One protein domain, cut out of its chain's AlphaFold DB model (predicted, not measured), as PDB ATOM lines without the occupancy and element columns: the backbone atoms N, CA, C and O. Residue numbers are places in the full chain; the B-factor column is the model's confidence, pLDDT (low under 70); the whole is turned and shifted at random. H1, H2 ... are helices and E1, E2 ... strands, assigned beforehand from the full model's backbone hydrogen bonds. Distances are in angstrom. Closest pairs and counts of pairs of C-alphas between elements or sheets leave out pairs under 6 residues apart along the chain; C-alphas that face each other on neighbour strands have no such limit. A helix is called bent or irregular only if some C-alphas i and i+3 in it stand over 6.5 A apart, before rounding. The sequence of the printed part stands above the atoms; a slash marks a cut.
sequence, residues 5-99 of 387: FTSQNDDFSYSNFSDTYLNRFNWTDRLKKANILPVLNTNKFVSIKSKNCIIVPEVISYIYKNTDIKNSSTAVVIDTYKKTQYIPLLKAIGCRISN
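What this domain is: This is residues 5 to 99 of the 387 residues of an uncharacterized protein of uncultured Ruminococcus sp (UniProt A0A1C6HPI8). Little regular structure: an elongated body mostly of loops has H3 and E3 near its middle, and residues 17 to 22 and 67 to 72 stick out. Short stretches 76 to 77 and 96 to 97 pair parallel with E3. The 95 printed residues, 34 in named elements, run E1, E2, H1, E3, H2, H3, class mixed. It is only just compact, close to loose: radius of gyration 14.9 A, spans 49 by 29 by 22 A.

Where its parts are: E1, residues 6 to 8, begins at C-alpha 6 (135.998, 67.168, 198.071). E2 is 11 to 13, H1 27 to 33, E3 53 to 55, H2 58 to 66, 12.4 A long. H3, 84 to 92, 14.0 A, ends at C-alpha 92 (127.074, 62.644, 191.647); it is irregular, C-alphas 85 and 88 being 7.3 A apart.

How they stand to each other: E1 and E2 meet only at a point; C-alphas 7 and 11 face each other at 6.0 A. The closest C-alphas of E1 and H3, Ser 7 and Pro 88, are 6.8 A apart. No helix touches another. Every O i to N i+4 pair is within hydrogen-bond range in H1 and H2, 3 of 5 in H3.

The domain as a whole: The farthest C-alphas, Thr 20 and Asp 68, are 48.6 A apart. The printed part has no cut. Links E2 to H1, H1 to E3 and H2 to H3 are long. pLDDT is under 70 at residues 5 to 15 and 68 to 74.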
ATOM      1  N   PHE A   5     134.265  70.039 194.937       54.03
ATOM      2  CA  PHE A   5     134.118  68.607 195.115       54.03
ATOM      3  C   PHE A   5     135.307  68.129 195.933       54.03
ATOM      4  O   PHE A   5     136.409  67.976 195.413       54.03
ATOM      5  N   THR A   6     135.086  67.930 197.223       51.53
ATOM      6  CA  THR A   6     135.998  67.168 198.071       51.53
ATOM      7  C   THR A   6     135.265  65.908 198.479       51.53
ATOM      8  O   THR A   6     134.316  65.977 199.246       51.53
ATOM      9  N   SER A   7     135.672  64.780 197.901       45.97
ATOM     10  CA  SER A   7     135.294  63.456 198.380       45.97
ATOM     11  C   SER A   7     136.377  63.030 199.365       45.97
ATOM     12  O   SER A   7     137.512  62.766 198.972       45.97
ATOM     13  N   GLN A   8     136.041  63.037 200.650       48.97
ATOM     14  CA  GLN A   8     136.763  62.292 201.676       48.97
ATOM     15  C   GLN A   8     135.739  61.354 202.306       48.97
ATOM     16  O   GLN A   8     134.689  61.812 202.735       48.97
ATOM     17  N   ASN A   9     136.026  60.051 202.319       50.34
ATOM     18  CA  ASN A   9     135.203  59.029 202.980       50.34
ATOM     19  C   ASN A   9     133.717  59.012 202.558       50.34
ATOM     20  O   ASN A   9     132.845  58.904 203.408       50.34
ATOM     21  N   ASP A  10     133.429  59.138 201.256       52.19
ATOM     22  CA  ASP A  10     132.064  59.170 200.689       52.19
ATOM     23  C   ASP A  10     131.151  60.323 201.166       52.19
ATOM     24  O   ASP A  10     130.007  60.417 200.717       52.19
ATOM     25  N   ASP A  11     131.667  61.266 201.963       52.28
ATOM     26  CA  ASP A  11     130.933  62.464 202.363       52.28
ATOM     27  C   ASP A  11     131.028  63.569 201.305       52.28
ATOM     28  O   ASP A  11     132.103  63.944 200.819       52.28
ATOM     29  N   PHE A  12     129.859  64.107 200.950       63.72
ATOM     30  CA  PHE A  12     129.709  65.162 199.955       63.72
ATOM     31  C   PHE A  12     129.594  66.515 200.640       63.72
ATOM     32  O   PHE A  12     128.563  66.843 201.229       63.72
ATOM     33  N   SER A  13     130.626  67.341 200.493       60.62
ATOM     34  CA  SER A  13     130.535  68.751 200.838       60.62
ATOM     35  C   SER A  13     130.435  69.611 199.589       60.62
ATOM     36  O   SER A  13     131.014  69.356 198.534       60.62
ATOM     37  N   TYR A  14     129.621  70.637 199.732       66.00
ATOM     38  CA  TYR A  14     129.245  71.562 198.697       66.00
ATOM     39  C   TYR A  14     129.732  72.937 199.142       66.00
ATOM     40  O   TYR A  14     129.287  73.434 200.173       66.00
ATOM     41  N   SER A  15     130.646  73.559 198.394       68.50
ATOM     42  CA  SER A  15     131.065  74.933 198.686       68.50
ATOM     43  C   SER A  15     130.555  75.915 197.643       68.50
ATOM     44  O   SER A  15     130.333  75.571 196.480       68.50
ATOM     45  N   ASN A  16     130.403  77.163 198.064       75.81
ATOM     46  CA  ASN A  16     130.156  78.279 197.165       75.81
ATOM     47  C   ASN A  16     131.470  78.711 196.500       75.81
ATOM     48  O   ASN A  16     132.551  78.539 197.072       75.81
ATOM     49  N   PHE A  17     131.379  79.279 195.300       74.25
ATOM     50  CA  PHE A  17     132.475  80.048 194.721       74.25
ATOM     51  C   PHE A  17     132.700  81.323 195.531       74.25
ATOM     52  O   PHE A  17     131.746  81.895 196.065       74.25
ATOM     53  N   SER A  18     133.949  81.795 195.557       83.38
ATOM     54  CA  SER A  18     134.296  83.120 196.082       83.38
ATOM     55  C   SER A  18     133.549  84.240 195.351       83.38
ATOM     56  O   SER A  18     133.163  85.227 195.968       83.38
ATOM     57  N   ASP A  19     133.286  84.060 194.055       82.75
ATOM     58  CA  ASP A  19     132.452  84.960 193.268       82.75
ATOM     59  C   ASP A  19     130.956  84.627 193.420       82.75
ATOM     60  O   ASP A  19     130.459  83.582 192.981       82.75
ATOM     61  N   THR A  20     130.213  85.563 194.016       82.25
ATOM     62  CA  THR A  20     128.762  85.460 194.228       82.25
ATOM     63  C   THR A  20     127.954  85.379 192.932       82.25
ATOM     64  O   THR A  20     126.871  84.790 192.940       82.25
ATOM     65  N   TYR A  21     128.466  85.907 191.815       84.44
ATOM     66  CA  TYR A  21     127.834  85.785 190.502       84.44
ATOM     67  C   TYR A  21     127.771  84.323 190.054       84.44
ATOM     68  O   TYR A  21     126.714  83.848 189.631       84.44
ATOM     69  N   LEU A  22     128.866  83.575 190.225       79.06
ATOM     70  CA  LEU A  22     128.935  82.163 189.843       79.06
ATOM     71  C   LEU A  22     127.954  81.304 190.652       79.06
ATOM     72  O   LEU A  22     127.406  80.339 190.123       79.06
ATOM     73  N   ASN A  23     127.647  81.677 191.895       80.81
ATOM     74  CA  ASN A  23     126.691  80.945 192.734       80.81
ATOM     75  C   ASN A  23     125.233  81.054 192.249       80.81
ATOM     76  O   ASN A  23     124.390  80.263 192.667       80.81
ATOM     77  N   ARG A  24     124.920  81.973 191.322       82.88
ATOM     78  CA  ARG A  24     123.567  82.135 190.755       82.88
ATOM     79  C   ARG A  24     123.206  81.068 189.715       82.88
ATOM     80  O   ARG A  24     122.046  80.968 189.324       82.88
ATOM     81  N   PHE A  25     124.167  80.265 189.253       80.88
ATOM     82  CA  PHE A  25     123.941  79.265 188.207       80.88
ATOM     83  C   PHE A  25     123.751  77.848 188.762       80.88
ATOM     84  O   PHE A  25     124.431  77.408 189.691       80.88
ATOM     85  N   ASN A  26     122.876  77.070 188.115       82.12
ATOM     86  CA  ASN A  26     122.750  75.633 188.367       82.12
ATOM     87  C   ASN A  26     123.860  74.852 187.641       82.12
ATOM     88  O   ASN A  26     123.641  74.241 186.593       82.12
ATOM     89  N   TRP A  27     125.073  74.897 188.196       78.88
ATOM     90  CA  TRP A  27     126.244  74.218 187.637       78.88
ATOM     91  C   TRP A  27     126.063  72.711 187.498       78.88
ATOM     92  O   TRP A  27     126.505  72.144 186.508       78.88
ATOM     93  N   THR A  28     125.352  72.068 188.422       78.75
ATOM     94  CA  THR A  28     125.076  70.632 188.346       78.75
ATOM     95  C   THR A  28     124.275  70.280 187.090       78.75
ATOM     96  O   THR A  28     124.673  69.385 186.352       78.75
ATOM     97  N   ASP A  29     123.180  70.991 186.792       83.88
ATOM     98  CA  ASP A  29     122.395  70.734 185.572       83.88
ATOM     99  C   ASP A  29     123.165  71.111 184.295       83.88
ATOM    100  O   ASP A  29     123.060  70.414 183.284       83.88
ATOM    101  N   ARG A  30     123.997  72.162 184.347       85.94
ATOM    102  CA  ARG A  30     124.887  72.529 183.234       85.94
ATOM    103  C   ARG A  30     125.923  71.440 182.946       85.94
ATOM    104  O   ARG A  30     126.046  71.031 181.797       85.94
ATOM    105  N   LEU A  31     126.599  70.915 183.969       84.44
ATOM    106  CA  LEU A  31     127.556  69.809 183.837       84.44
ATOM    107  C   LEU A  31     126.876  68.544 183.298       84.44
ATOM    108  O   LEU A  31     127.421  67.890 182.416       84.44
ATOM    109  N   LYS A  32     125.650  68.245 183.747       87.19
ATOM    110  CA  LYS A  32     124.862  67.107 183.239       87.19
ATOM    111  C   LYS A  32     124.542  67.204 181.739       87.19
ATOM    112  O   LYS A  32     124.350  66.182 181.079       87.19
ATOM    113  N   LYS A  33     124.452  68.420 181.197       89.25
ATOM    114  CA  LYS A  33     124.168  68.689 179.777       89.25
ATOM    115  C   LYS A  33     125.431  68.827 178.923       89.25
ATOM    116  O   LYS A  33     125.342  68.727 177.705       89.25
ATOM    117  N   ALA A  34     126.587  69.071 179.535       88.88
ATOM    118  CA  ALA A  34     127.828  69.318 178.817       88.88
ATOM    119  C   ALA A  34     128.464  68.006 178.330       88.88
ATOM    120  O   ALA A  34     128.517  67.018 179.064       88.88
ATOM    121  N   ASN A  35     128.972  67.994 177.094       92.25
ATOM    122  CA  ASN A  35     129.719  66.862 176.541       92.25
ATOM    123  C   ASN A  35     131.156  66.869 177.076       92.25
ATOM    124  O   ASN A  35     132.083  67.259 176.374       92.25
ATOM    125  N   ILE A  36     131.316  66.491 178.342       88.94
ATOM    126  CA  ILE A  36     132.591  66.553 179.078       88.94
ATOM    127  C   ILE A  36     133.022  65.197 179.646       88.94
ATOM    128  O   ILE A  36     134.098  65.097 180.228       88.94
ATOM    129  N   LEU A  37     132.203  64.152 179.496       90.88
ATOM    130  CA  LEU A  37     132.521  62.819 180.005       90.88
ATOM    131  C   LEU A  37     133.358  62.061 178.972       90.88
ATOM    132  O   LEU A  37     132.851  61.828 177.872       90.88
ATOM    133  N   PRO A  38     134.611  61.686 179.284       91.06
ATOM    134  CA  PRO A  38     135.466  60.976 178.342       91.06
ATOM    135  C   PRO A  38     134.955  59.553 178.133       91.06
ATOM    136  O   PRO A  38     134.637  58.857 179.097       91.06
ATOM    137  N   VAL A  39     134.892  59.106 176.883       90.75
ATOM    138  CA  VAL A  39     134.445  57.750 176.542       90.75
ATOM    139  C   VAL A  39     135.647  56.832 176.350       90.75
ATOM    140  O   VAL A  39     136.564  57.158 175.597       90.75
ATOM    141  N   LEU A  40     135.619  55.666 176.998       89.00
ATOM    142  CA  LEU A  40     136.670  54.653 176.907       89.00
ATOM    143  C   LEU A  40     136.960  54.283 175.443       89.00
ATOM    144  O   LEU A  40     136.037  54.102 174.651       89.00
ATOM    145  N   ASN A  41     138.245  54.164 175.094       85.75
ATOM    146  CA  ASN A  41     138.743  53.804 173.755       85.75
ATOM    147  C   ASN A  41     138.332  54.749 172.619       85.75
ATOM    148  O   ASN A  41     138.367  54.371 171.449       85.75
ATOM    149  N   THR A  42     137.952  55.988 172.928       85.75
ATOM    150  CA  THR A  42     137.655  56.989 171.901       85.75
ATOM    151  C   THR A  42     138.153  58.369 172.321       85.75
ATOM    152  O   THR A  42     138.295  58.657 173.504       85.75
ATOM    153  N   ASN A  43     138.322  59.268 171.350       86.62
ATOM    154  CA  ASN A  43     138.597  60.688 171.612       86.62
ATOM    155  C   ASN A  43     137.305  61.513 171.771       86.62
ATOM    156  O   ASN A  43     137.312  62.729 171.579       86.62
ATOM    157  N   LYS A  44     136.167  60.860 172.042       90.06
ATOM    158  CA  LYS A  44     134.858  61.511 172.121       90.06
ATOM    159  C   LYS A  44     134.491  61.810 173.568       90.06
ATOM    160  O   LYS A  44     134.780  61.033 174.476       90.06
ATOM    161  N   PHE A  45     133.774  62.914 173.740       91.94
ATOM    162  CA  PHE A  45     133.143  63.278 174.998       91.94
ATOM    163  C   PHE A  45     131.625  63.249 174.851       91.94
ATOM    164  O   PHE A  45     131.084  63.631 173.811       91.94
ATOM    165  N   VAL A  46     130.936  62.798 175.895       92.38
ATOM    166  CA  VAL A  46     129.471  62.704 175.939       92.38
ATOM    167  C   VAL A  46     128.915  63.418 177.162       92.38
ATOM    168  O   VAL A  46     129.645  63.760 178.093       92.38
ATOM    169  N   SER A  47     127.609  63.667 177.154       91.94
ATOM    170  CA  SER A  47     126.866  64.159 178.312       91.94
ATOM    171  C   SER A  47     125.978  63.055 178.871       91.94
ATOM    172  O   SER A  47     125.414  62.259 178.111       91.94
ATOM    173  N   ILE A  48     125.779  63.051 180.190       89.62
ATOM    174  CA  ILE A  48     124.909  62.073 180.856       89.62
ATOM    175  C   ILE A  48     123.447  62.172 180.393       89.62
ATOM    176  O   ILE A  48     122.737  61.174 180.396       89.62
ATOM    177  N   LYS A  49     122.983  63.349 179.943       85.25
ATOM    178  CA  LYS A  49     121.627  63.483 179.377       85.25
ATOM    179  C   LYS A  49     121.490  62.901 177.968       85.25
ATOM    180  O   LYS A  49     120.382  62.566 177.571       85.25
ATOM    181  N   SER A  50     122.582  62.800 177.210       81.12
ATOM    182  CA  SER A  50     122.548  62.325 175.817       81.12
ATOM    183  C   SER A  50     122.687  60.809 175.673       81.12
ATOM    184  O   SER A  50     122.289  60.249 174.649       81.12
ATOM    185  N   LYS A  51     123.294  60.140 176.659       84.81
ATOM    186  CA  LYS A  51     123.669  58.724 176.604       84.81
ATOM    187  C   LYS A  51     123.572  58.088 177.986       84.81
ATOM    188  O   LYS A  51     123.853  58.733 178.991       84.81
ATOM    189  N   ASN A  52     123.268  56.793 178.024       87.56
ATOM    190  CA  ASN A  52     123.362  55.989 179.241       87.56
ATOM    191  C   ASN A  52     124.842  55.772 179.597       87.56
ATOM    192  O   ASN A  52     125.482  54.885 179.037       87.56
ATOM    193  N   CYS A  53     125.408  56.623 180.454       91.44
ATOM    194  CA  CYS A  53     126.833  56.580 180.788       91.44
ATOM    195  C   CYS A  53     127.086  55.669 181.990       91.44
ATOM    196  O   CYS A  53     126.472  55.842 183.049       91.44
ATOM    197  N   ILE A  54     128.021  54.733 181.834       92.44
ATOM    198  CA  ILE A  54     128.341  53.719 182.836       92.44
ATOM    199  C   ILE A  54     129.807  53.804 183.268       92.44
ATOM    200  O   ILE A  54     130.707  53.962 182.443       92.44
ATOM    201  N   ILE A  55     130.038  53.697 184.573       91.94
ATOM    202  CA  ILE A  55     131.351  53.518 185.193       91.94
ATOM    203  C   ILE A  55     131.524  52.026 185.441       91.94
ATOM    204  O   ILE A  55     130.656  51.407 186.059       91.94
ATOM    205  N   VAL A  56     132.646  51.469 184.994       91.00
ATOM    206  CA  VAL A  56     132.956  50.045 185.151       91.00
ATOM    207  C   VAL A  56     134.220  49.843 185.994       91.00
ATOM    208  O   VAL A  56     135.075  50.733 186.024       91.00
ATOM    209  N   PRO A  57     134.375  48.688 186.667       89.94
ATOM    210  CA  PRO A  57     135.612  48.335 187.353       89.94
ATOM    211  C   PRO A  57     136.834  48.355 186.429       89.94
ATOM    212  O   PRO A  57     136.726  48.232 185.204       89.94
ATOM    213  N   GLU A  58     138.023  48.444 187.022       87.06
ATOM    214  CA  GLU A  58     139.277  48.478 186.265       87.06
ATOM    215  C   GLU A  58     139.473  47.227 185.398       87.06
ATOM    216  O   GLU A  58     139.869  47.363 184.242       87.06
ATOM    217  N   VAL A  59     139.112  46.037 185.900       87.94
ATOM    218  CA  VAL A  59     139.175  44.785 185.122       87.94
ATOM    219  C   VAL A  59     138.354  44.874 183.833       87.94
ATOM    220  O   VAL A  59     138.831  44.495 182.768       87.94
ATOM    221  N   ILE A  60     137.158  45.460 183.894       89.25
ATOM    222  CA  ILE A  60     136.269  45.609 182.737       89.25
ATOM    223  C   ILE A  60     136.820  46.656 181.764       89.25
ATOM    224  O   ILE A  60     136.814  46.450 180.553       89.25
ATOM    225  N   SER A  61     137.355  47.761 182.290       88.00
ATOM    226  CA  SER A  61     138.038  48.770 181.468       88.00
ATOM    227  C   SER A  61     139.244  48.176 180.734       88.00
ATOM    228  O   SER A  61     139.493  48.519 179.579       88.00
ATOM    229  N   TYR A  62     139.988  47.282 181.394       85.81
ATOM    230  CA  TYR A  62     141.120  46.574 180.803       85.81
ATOM    231  C   TYR A  62     140.663  45.611 179.704       85.81
ATOM    232  O   TYR A  62     141.239  45.630 178.620       85.81
ATOM    233  N   ILE A  63     139.611  44.824 179.951       86.00
ATOM    234  CA  ILE A  63     139.007  43.931 178.950       86.00
ATOM    235  C   ILE A  63     138.646  44.724 177.693       86.00
ATOM    236  O   ILE A  63     139.129  44.399 176.613       86.00
ATOM    237  N   TYR A  64     137.890  45.816 177.829       85.31
ATOM    238  CA  TYR A  64     137.497  46.629 176.676       85.31
ATOM    239  C   TYR A  64     138.683  47.256 175.943       85.31
ATOM    240  O   TYR A  64     138.617  47.446 174.737       85.31
ATOM    241  N   LYS A  65     139.774  47.604 176.635       83.50
ATOM    242  CA  LYS A  65     140.995  48.133 175.997       83.50
ATOM    243  C   LYS A  65     141.736  47.108 175.142       83.50
ATOM    244  O   LYS A  65     142.447  47.519 174.233       83.50
ATOM    245  N   ASN A  66     141.600  45.823 175.452       80.31
ATOM    246  CA  ASN A  66     142.403  44.758 174.850       80.31
ATOM    247  C   ASN A  66     141.572  43.767 174.024       80.31
ATOM    248  O   ASN A  66     142.127  42.799 173.519       80.31
ATOM    249  N   THR A  67     140.263  43.988 173.884       75.94
ATOM    250  CA  THR A  67     139.367  43.124 173.104       75.94
ATOM    251  C   THR A  67     138.384  43.945 172.288       75.94
ATOM    252  O   THR A  67     137.981  45.038 172.689       75.94
ATOM    253  N   ASP A  68     137.918  43.362 171.185       69.44
ATOM    254  CA  ASP A  68     136.822  43.900 170.373       69.44
ATOM    255  C   ASP A  68     135.437  43.558 170.944       69.44
ATOM    256  O   ASP A  68     134.417  43.685 170.255       69.44
ATOM    257  N   ILE A  69     135.369  43.137 172.216       68.56
ATOM    258  CA  ILE A  69     134.111  42.853 172.897       68.56
ATOM    259  C   ILE A  69     133.347  44.165 173.024       68.56
ATOM    260  O   ILE A  69     133.519  44.963 173.946       68.56
ATOM    261  N   LYS A  70     132.459  44.396 172.058       58.97
ATOM    262  CA  LYS A  70     131.490  45.475 172.127       58.97
ATOM    263  C   LYS A  70     130.583  45.177 173.302       58.97
ATOM    264  O   LYS A  70     129.996  44.096 173.402       58.97
ATOM    265  N   ASN A  71     130.460  46.155 174.192       55.53
ATOM    266  CA  ASN A  71     129.440  46.125 175.218       55.53
ATOM    267  C   ASN A  71     128.098  45.885 174.503       55.53
ATOM    268  O   ASN A  71     127.684  46.689 173.673       55.53
ATOM    269  N   SER A  72     127.450  44.743 174.753       50.34
ATOM    270  CA  SER A  72     126.145  44.441 174.145       50.34
ATOM    271  C   SER A  72     125.054  45.374 174.677       50.34
ATOM    272  O   SER A  72     123.942  45.389 174.158       50.34
ATOM    273  N   SER A  73     125.366  46.147 175.721       57.41
ATOM    274  CA  SER A  73     124.521  47.233 176.183       57.41
ATOM    275  C   SER A  73     124.699  48.476 175.310       57.41
ATOM    276  O   SER A  73     125.795  48.835 174.889       57.41
ATOM    277  N   THR A  74     123.608  49.210 175.118       66.69
ATOM    278  CA  THR A  74     123.597  50.561 174.534       66.69
ATOM    279  C   THR A  74     124.303  51.608 175.416       66.69
ATOM    280  O   THR A  74     124.243  52.806 175.122       66.69
ATOM    281  N   ALA A  75     124.941  51.187 176.515       81.75
ATOM    282  CA  ALA A  75     125.600  52.060 177.467       81.75
ATOM    283  C   ALA A  75     126.994  52.479 176.987       81.75
ATOM    284  O   ALA A  75     127.763  51.699 176.426       81.75
ATOM    285  N   VAL A  76     127.332  53.735 177.258       88.62
ATOM    286  CA  VAL A  76     128.624  54.335 176.937       88.62
ATOM    287  C   VAL A  76     129.526  54.235 178.159       88.62
ATOM    288  O   VAL A  76     129.227  54.813 179.203       88.62
ATOM    289  N   VAL A  77     130.626  53.496 178.031       90.69
ATOM    290  CA  VAL A  77     131.591  53.302 179.118       90.69
ATOM    291  C   VAL A  77     132.449  54.555 179.266       90.69
ATOM    292  O   VAL A  77     133.127  54.964 178.323       90.69
ATOM    293  N   ILE A  78     132.409  55.169 180.445       92.19
ATOM    294  CA  ILE A  78     133.210  56.353 180.767       92.19
ATOM    295  C   ILE A  78     134.631  55.925 181.135       92.19
ATOM    296  O   ILE A  78     134.819  54.971 181.889       92.19
ATOM    297  N   ASP A  79     135.636  56.629 180.609       89.81
ATOM    298  CA  ASP A  79     137.042  56.312 180.866       89.81
ATOM    299  C   ASP A  79     137.467  56.728 182.278       89.81
ATOM    300  O   ASP A  79     137.923  57.847 182.530       89.81
ATOM    301  N   THR A  80     137.328  55.788 183.207       85.88
ATOM    302  CA  THR A  80     137.833  55.891 184.579       85.88
ATOM    303  C   THR A  80     139.089  55.048 184.807       85.88
ATOM    304  O   THR A  80     139.482  54.831 185.956       85.88
ATOM    305  N   TYR A  81     139.741  54.564 183.744       83.44
ATOM    306  CA  TYR A  81     140.904  53.686 183.859       83.44
ATOM    307  C   TYR A  81     142.062  54.399 184.569       83.44
ATOM    308  O   TYR A  81     142.513  55.454 184.118       83.44
ATOM    309  N   LYS A  82     142.539  53.828 185.688       80.12
ATOM    310  CA  LYS A  82     143.553  54.426 186.585       80.12
ATOM    311  C   LYS A  82     143.183  55.820 187.125       80.12
ATOM    312  O   LYS A  82     144.055  56.601 187.495       80.12
ATOM    313  N   LYS A  83     141.887  56.146 187.138       83.69
ATOM    314  CA  LYS A  83     141.329  57.458 187.499       83.69
ATOM    315  C   LYS A  83     140.185  57.321 188.513       83.69
ATOM    316  O   LYS A  83     139.183  58.037 188.452       83.69
ATOM    317  N   THR A  84     140.313  56.365 189.433       78.31
ATOM    318  CA  THR A  84     139.269  55.982 190.395       78.31
ATOM    319  C   THR A  84     138.890  57.109 191.357       78.31
ATOM    320  O   THR A  84     137.743  57.166 191.794       78.31
ATOM    321  N   GLN A  85     139.785  58.071 191.605       79.88
ATOM    322  CA  GLN A  85     139.529  59.244 192.447       79.88
ATOM    323  C   GLN A  85     138.359  60.118 191.963       79.88
ATOM    324  O   GLN A  85     137.774  60.856 192.751       79.88
ATOM    325  N   TYR A  86     137.987  60.039 190.681       82.69
ATOM    326  CA  TYR A  86     136.870  60.811 190.126       82.69
ATOM    327  C   TYR A  86     135.534  60.060 190.156       82.69
ATOM    328  O   TYR A  86     134.503  60.646 189.830       82.69
ATOM    329  N   ILE A  87     135.511  58.785 190.557       84.56
ATOM    330  CA  ILE A  87     134.289  57.972 190.582       84.56
ATOM    331  C   ILE A  87     133.168  58.626 191.416       84.56
ATOM    332  O   ILE A  87     132.053  58.716 190.895       84.56
ATOM    333  N   PRO A  88     133.404  59.144 192.641       82.00
ATOM    334  CA  PRO A  88     132.352  59.800 193.427       82.00
ATOM    335  C   PRO A  88     131.727  61.002 192.707       82.00
ATOM    336  O   PRO A  88     130.505  61.149 192.673       82.00
ATOM    337  N   LEU A  89     132.557  61.822 192.050       80.50
ATOM    338  CA  LEU A  89     132.105  62.956 191.240       80.50
ATOM    339  C   LEU A  89     131.238  62.491 190.064       80.50
ATOM    340  O   LEU A  89     130.161  63.038 189.827       80.50
ATOM    341  N   LEU A  90     131.698  61.472 189.338       87.38
ATOM    342  CA  LEU A  90     130.995  60.937 188.174       87.38
ATOM    343  C   LEU A  90     129.641  60.310 188.559       87.38
ATOM    344  O   LEU A  90     128.662  60.475 187.825       87.38
ATOM    345  N   LYS A  91     129.544  59.675 189.734       86.38
ATOM    346  CA  LYS A  91     128.260  59.230 190.304       86.38
ATOM    347  C   LYS A  91     127.344  60.414 190.622       86.38
ATOM    348  O   LYS A  91     126.177  60.392 190.245       86.38
ATOM    349  N   ALA A  92     127.864  61.472 191.253       80.19
ATOM    350  CA  ALA A  92     127.074  62.644 191.647       80.19
ATOM    351  C   ALA A  92     126.458  63.393 190.449       80.19
ATOM    352  O   ALA A  92     125.336  63.904 190.517       80.19
ATOM    353  N   ILE A  93     127.160  63.426 189.313       83.12
ATOM    354  CA  ILE A  93     126.618  63.976 188.060       83.12
ATOM    355  C   ILE A  93     125.685  62.997 187.330       83.12
ATOM    356  O   ILE A  93     125.013  63.407 186.391       83.12
ATOM    357  N   GLY A  94     125.556  61.749 187.786       85.12
ATOM    358  CA  GLY A  94     124.534  60.801 187.337       85.12
ATOM    359  C   GLY A  94     125.036  59.619 186.512       85.12
ATOM    360  O   GLY A  94     124.205  58.907 185.957       85.12
ATOM    361  N   CYS A  95     126.349  59.384 186.411       90.00
ATOM    362  CA  CYS A  95     126.849  58.155 185.792       90.00
ATOM    363  C   CYS A  95     126.494  56.950 186.671       90.00
ATOM    364  O   CYS A  95     126.716  56.966 187.884       90.00
ATOM    365  N   ARG A  96     125.974  55.888 186.056       90.94
ATOM    366  CA  ARG A  96     125.616  54.656 186.763       90.94
ATOM    367  C   ARG A  96     126.856  53.785 186.952       90.94
ATOM    368  O   ARG A  96     127.665  53.677 186.040       90.94
ATOM    369  N   ILE A  97     126.997  53.119 188.094       90.69
ATOM    370  CA  ILE A  97     127.999  52.053 188.245       90.69
ATOM    371  C   ILE A  97     127.428  50.766 187.650       90.69
ATOM    372  O   ILE A  97     126.267  50.428 187.895       90.69
ATOM    373  N   SER A  98     128.232  50.040 186.883       91.31
ATOM    374  CA  SER A  98     127.891  48.683 186.462       91.31
ATOM    375  C   SER A  98     127.692  47.763 187.660       91.31
ATOM    376  O   SER A  98     128.528  47.743 188.567       91.31
ATOM    377  N   ASN A  99     126.622  46.977 187.638       91.25
ATOM    378  CA  ASN A  99     126.371  45.993 188.686       91.25
ATOM    379  C   ASN A  99     127.231  44.731 188.482       91.25
ATOM    380  O   ASN A  99     127.792  44.502 187.406       91.25
TER     381      ASN A  99